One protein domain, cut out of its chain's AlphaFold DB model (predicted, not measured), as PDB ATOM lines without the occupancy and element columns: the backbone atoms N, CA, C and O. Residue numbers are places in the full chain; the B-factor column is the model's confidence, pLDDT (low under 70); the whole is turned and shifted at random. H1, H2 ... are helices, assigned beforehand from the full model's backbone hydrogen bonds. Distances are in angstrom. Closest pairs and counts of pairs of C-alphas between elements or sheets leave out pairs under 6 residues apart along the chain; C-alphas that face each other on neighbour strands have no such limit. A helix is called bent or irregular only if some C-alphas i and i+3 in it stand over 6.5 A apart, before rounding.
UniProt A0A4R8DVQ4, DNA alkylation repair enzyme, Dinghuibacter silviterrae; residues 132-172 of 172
ATOM      1  N   GLU A 132      22.271 149.472  -5.343       91.88
ATOM      2  CA  GLU A 132      21.274 148.413  -5.215       91.88
ATOM      3  C   GLU A 132      21.865 147.012  -5.418       91.88
ATOM      4  O   GLU A 132      21.321 146.060  -4.875       91.88
ATOM      5  N   LEU A 133      23.001 146.889  -6.121       94.06
ATOM      6  CA  LEU A 133      23.692 145.616  -6.385       94.06
ATOM      7  C   LEU A 133      24.761 145.275  -5.334       94.06
ATOM      8  O   LEU A 133      25.639 144.441  -5.564       94.06
ATOM      9  N   THR A 134      24.755 145.954  -4.183       94.31
ATOM     10  CA  THR A 134      25.813 145.791  -3.173       94.31
ATOM     11  C   THR A 134      25.879 144.363  -2.614       94.31
ATOM     12  O   THR A 134      26.979 143.857  -2.388       94.31
ATOM     13  N   GLU A 135      24.746 143.693  -2.387       95.75
ATOM     14  CA  GLU A 135      24.750 142.327  -1.841       95.75
ATOM     15  C   GLU A 135      25.231 141.300  -2.875       95.75
ATOM     16  O   GLU A 135      26.005 140.398  -2.544       95.75
ATOM     17  N   GLU A 136      24.860 141.476  -4.141       95.69
ATOM     18  CA  GLU A 136      25.364 140.696  -5.269       95.69
ATOM     19  C   GLU A 136      26.875 140.889  -5.425       95.69
ATOM     20  O   GLU A 136      27.614 139.909  -5.527       95.69
ATOM     21  N   ALA A 137      27.357 142.133  -5.357       94.88
ATOM     22  CA  ALA A 137      28.783 142.445  -5.404       94.88
ATOM     23  C   ALA A 137      29.553 141.769  -4.257       94.88
ATOM     24  O   ALA A 137      30.644 141.241  -4.472       94.88
ATOM     25  N   ILE A 138      28.978 141.713  -3.050       96.50
ATOM     26  CA  ILE A 138      29.561 140.974  -1.922       96.50
ATOM     27  C   ILE A 138      29.596 139.463  -2.198       96.50
ATOM     28  O   ILE A 138      30.598 138.810  -1.902       96.50
ATOM     29  N   ALA A 139      28.527 138.888  -2.753       97.44
ATOM     30  CA  ALA A 139      28.489 137.465  -3.090       97.44
ATOM     31  C   ALA A 139      29.548 137.102  -4.148       97.44
ATOM     32  O   ALA A 139      30.249 136.097  -3.998       97.44
ATOM     33  N   VAL A 140      29.716 137.951  -5.166       96.44
ATOM     34  CA  VAL A 140      30.762 137.804  -6.187       96.44
ATOM     35  C   VAL A 140      32.151 137.955  -5.567       96.44
ATOM     36  O   VAL A 140      32.994 137.082  -5.771       96.44
ATOM     37  N   ALA A 141      32.378 138.984  -4.744       96.19
ATOM     38  CA  ALA A 141      33.642 139.192  -4.034       96.19
ATOM     39  C   ALA A 141      34.050 137.959  -3.215       96.19
ATOM     40  O   ALA A 141      35.193 137.512  -3.299       96.19
ATOM     41  N   ARG A 142      33.098 137.342  -2.505       96.44
ATOM     42  CA  ARG A 142      33.330 136.091  -1.771       96.44
ATOM     43  C   ARG A 142      33.758 134.945  -2.684       96.44
ATOM     44  O   ARG A 142      34.626 134.163  -2.309       96.44
ATOM     45  N   SER A 143      33.122 134.819  -3.848       97.12
ATOM     46  CA  SER A 143      33.428 133.751  -4.807       97.12
ATOM     47  C   SER A 143      34.806 133.913  -5.456       97.12
ATOM     48  O   SER A 143      35.484 132.917  -5.690       97.12
ATOM     49  N   ILE A 144      35.231 135.159  -5.699       96.19
ATOM     50  CA  ILE A 144      36.546 135.495  -6.256       96.19
ATOM     51  C   ILE A 144      37.644 135.315  -5.198       96.19
ATOM     52  O   ILE A 144      38.711 134.779  -5.494       96.19
ATOM     53  N   GLY A 145      37.384 135.734  -3.958       94.00
ATOM     54  CA  GLY A 145      38.357 135.713  -2.872       94.00
ATOM     55  C   GLY A 145      39.368 136.864  -2.950       94.00
ATOM     56  O   GLY A 145      39.080 137.952  -3.448       94.00
ATOM     57  N   VAL A 146      40.566 136.646  -2.400       94.19
ATOM     58  CA  VAL A 146      41.610 137.680  -2.324       94.19
ATOM     59  C   VAL A 146      42.208 137.939  -3.707       94.19
ATOM     60  O   VAL A 146      42.796 137.044  -4.310       94.19
ATOM     61  N   VAL A 147      42.117 139.188  -4.166       93.56
ATOM     62  CA  VAL A 147      42.771 139.664  -5.390       93.56
ATOM     63  C   VAL A 147      44.096 140.334  -5.034       93.56
ATOM     64  O   VAL A 147      44.164 141.168  -4.130       93.56
ATOM     65  N   TYR A 148      45.150 139.978  -5.763       90.50
ATOM     66  CA  TYR A 148      46.459 140.612  -5.654       90.50
ATOM     67  C   TYR A 148      46.588 141.682  -6.730       90.50
ATOM     68  O   TYR A 148      46.374 141.409  -7.908       90.50
ATOM     69  N   VAL A 149      46.945 142.892  -6.314       89.44
ATOM     70  CA  VAL A 149      47.122 144.042  -7.203       89.44
ATOM     71  C   VAL A 149      48.568 144.496  -7.100       89.44
ATOM     72  O   VAL A 149      49.111 144.592  -5.995       89.44
ATOM     73  N   ASP A 150      49.188 144.768  -8.244       89.50
ATOM     74  CA  ASP A 150      50.477 145.445  -8.282       89.50
ATOM     75  C   ASP A 150      50.279 146.913  -7.881       89.50
ATOM     76  O   ASP A 150      49.639 147.694  -8.583       89.50
ATOM     77  N   MET A 151      50.807 147.272  -6.713       87.00
ATOM     78  CA  MET A 151      50.695 148.615  -6.143       87.00
ATOM     79  C   MET A 151      51.857 149.530  -6.558       87.00
ATOM     80  O   MET A 151      52.022 150.619  -5.988       87.00
ATOM     81  N   GLY A 152      52.682 149.081  -7.511       86.94
ATOM     82  CA  GLY A 152      53.909 149.740  -7.928       86.94
ATOM     83  C   GLY A 152      54.815 150.030  -6.734       86.94
ATOM     84  O   GLY A 152      54.938 149.243  -5.798       86.94
ATOM     85  N   ASP A 153      55.399 151.223  -6.710       85.75
ATOM     86  CA  ASP A 153      56.331 151.625  -5.653       85.75
ATOM     87  C   ASP A 153      55.648 152.014  -4.323       85.75
ATOM     88  O   ASP A 153      56.292 152.594  -3.439       85.75
ATOM     89  N   THR A 154      54.337 151.815  -4.160       87.75
ATOM     90  CA  THR A 154      53.614 152.232  -2.945       87.75
ATOM     91  C   THR A 154      53.609 151.144  -1.869       87.75
ATOM     92  O   THR A 154      53.618 149.951  -2.148       87.75
ATOM     93  N   ALA A 155      53.540 151.553  -0.598       88.38
ATOM     94  CA  ALA A 155      53.339 150.635   0.529       88.38
ATOM     95  C   ALA A 155      51.847 150.315   0.775       88.38
ATOM     96  O   ALA A 155      51.478 149.832   1.852       88.38
ATOM     97  N   CYS A 156      50.978 150.657  -0.179       88.56
ATOM     98  CA  CYS A 156      49.540 150.493  -0.053       88.56
ATOM     99  C   CYS A 156      49.159 149.011  -0.058       88.56
ATOM    100  O   CYS A 156      49.811 148.173  -0.673       88.56
ATOM    101  N   LYS A 157      48.088 148.688   0.668       88.81
ATOM    102  CA  LYS A 157      47.559 147.328   0.777       88.81
ATOM    103  C   LYS A 157      46.133 147.313   0.265       88.81
ATOM    104  O   LYS A 157      45.333 148.147   0.691       88.81
ATOM    105  N   VAL A 158      45.820 146.340  -0.581       89.94
ATOM    106  CA  VAL A 158      44.450 146.092  -1.026       89.94
ATOM    107  C   VAL A 158      43.773 145.167  -0.012       89.94
ATOM    108  O   VAL A 158      44.269 144.066   0.234       89.94
ATOM    109  N   PRO A 159      42.701 145.619   0.662       91.88
ATOM    110  CA  PRO A 159      41.950 144.769   1.572       91.88
ATOM    111  C   PRO A 159      41.113 143.746   0.793       91.88
ATOM    112  O   PRO A 159      40.711 143.995  -0.339       91.88
ATOM    113  N   GLU A 160      40.800 142.617   1.431       94.62
ATOM    114  CA  GLU A 160      39.814 141.665   0.908       94.62
ATOM    115  C   GLU A 160      38.448 142.364   0.746       94.62
ATOM    116  O   GLU A 160      38.009 143.115   1.627       94.62
ATOM    117  N   ALA A 161      37.825 142.175  -0.419       94.88
ATOM    118  CA  ALA A 161      36.726 143.005  -0.895       94.88
ATOM    119  C   ALA A 161      35.444 142.856  -0.061       94.88
ATOM    120  O   ALA A 161      34.882 143.875   0.347       94.88
ATOM    121  N   GLU A 162      34.998 141.636   0.266       95.69
ATOM    122  CA  GLU A 162      33.807 141.409   1.098       95.69
ATOM    123  C   GLU A 162      33.974 142.092   2.463       95.69
ATOM    124  O   GLU A 162      33.124 142.882   2.891       95.69
ATOM    125  N   GLY A 163      35.087 141.823   3.145       95.12
ATOM    126  CA  GLY A 163      35.394 142.388   4.451       95.12
ATOM    127  C   GLY A 163      35.443 143.914   4.424       95.12
ATOM    128  O   GLY A 163      34.928 144.571   5.339       95.12
ATOM    129  N   TYR A 164      36.012 144.499   3.366       94.19
ATOM    130  CA  TYR A 164      36.069 145.948   3.207       94.19
ATOM    131  C   TYR A 164      34.693 146.567   2.947       94.19
ATOM    132  O   TYR A 164      34.324 147.519   3.640       94.19
ATOM    133  N   ILE A 165      33.898 146.008   2.027       93.19
ATOM    134  CA  ILE A 165      32.543 146.495   1.722       93.19
ATOM    135  C   ILE A 165      31.677 146.448   2.986       93.19
ATOM    136  O   ILE A 165      31.086 147.457   3.377       93.19
ATOM    137  N   ARG A 166      31.679 145.324   3.715       94.62
ATOM    138  CA  ARG A 166      30.930 145.189   4.978       94.62
ATOM    139  C   ARG A 166      31.363 146.202   6.035       94.62
ATOM    140  O   ARG A 166      30.529 146.713   6.782       94.62
ATOM    141  N   LYS A 167      32.660 146.507   6.122       94.62
ATOM    142  CA  LYS A 167      33.175 147.551   7.020       94.62
ATOM    143  C   LYS A 167      32.679 148.938   6.613       94.62
ATOM    144  O   LYS A 167      32.362 149.735   7.492       94.62
ATOM    145  N   MET A 168      32.619 149.231   5.315       90.94
ATOM    146  CA  MET A 168      32.128 150.509   4.797       90.94
ATOM    147  C   MET A 168      30.632 150.701   5.054       90.94
ATOM    148  O   MET A 168      30.239 151.781   5.487       90.94
ATOM    149  N   LEU A 169      29.818 149.655   4.888       89.62
ATOM    150  CA  LEU A 169      28.380 149.703   5.183       89.62
ATOM    151  C   LEU A 169      28.080 150.034   6.652       89.62
ATOM    152  O   LEU A 169      27.124 150.743   6.927       89.62
ATOM    153  N   LYS A 170      28.934 149.604   7.590       92.69
ATOM    154  CA  LYS A 170      28.801 149.911   9.030       92.69
ATOM    155  C   LYS A 170      29.162 151.354   9.416       92.69
ATOM    156  O   LYS A 170      29.010 151.716  10.577       92.69
ATOM    157  N   ARG A 171      29.747 152.133   8.500       87.06
ATOM    158  CA  ARG A 171      30.166 153.529   8.743       87.06
ATOM    159  C   ARG A 171      29.104 154.554   8.334       87.06
ATOM    160  O   ARG A 171      29.301 155.732   8.626       87.06
ATOM    161  N   LYS A 172      28.074 154.117   7.608       62.09
ATOM    162  CA  LYS A 172      26.890 154.912   7.274       62.09
ATOM    163  C   LYS A 172      25.923 154.889   8.453       62.09
ATOM    164  O   LYS A 172      25.274 155.933   8.661       62.09
TER     165      LYS A 172
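This is residues 132 to 172 of the 172 residues of the protein "DNA alkylation repair enzyme" of Dinghuibacter silviterrae (UniProt A0A4R8DVQ4). Two short helices, H1 and H2, fold back side by side as a helical hairpin, and the long loop that joins them reaches out from one end as an arm. The tip of this arm, residues 151 to 156, sticks out free of the rest, and the arm makes much of the length. The printed part has 41 residues with two named helices, H1 then H2, and no named strand; the class is all helix. The whole is loose, with a radius of gyration of the C-alphas of 11.9 A and spans of 35 by 24 by 14 A.

H1, residues 132 to 144, touches H2, residues 161 to 169, with residues 138 to 142 of H1 alone. Their closest C-alphas are those of Ile 138 and Glu 162, 5.2 A apart. The two helices run opposite ways at a shallow tilt of 29 degrees and form a hairpin. In H2 every backbone O i to N i+4 pair is within hydrogen-bond range; in H1 8 of 9 are.

H1 begins at C-alpha 132, at (21.274, 148.413, -5.215), and measures 20.0 A from first to last C-alpha. It is irregular: C-alphas 132 and 135 are 7.8 A apart. H2 measures 12.3 A from C-alpha 161 to C-alpha 169, which is at (28.380, 149.703, 5.183).

The two C-alphas farthest apart, those of Glu 132 and Asp 153, are 35.2 A apart. The printed part has no cut and ends at Lys 172, the chain's last residue. The link from H1 to H2, residues 145 to 160, is long. The mean pLDDT of the printed part is 91.9, and one residue, Lys 172, is under 70.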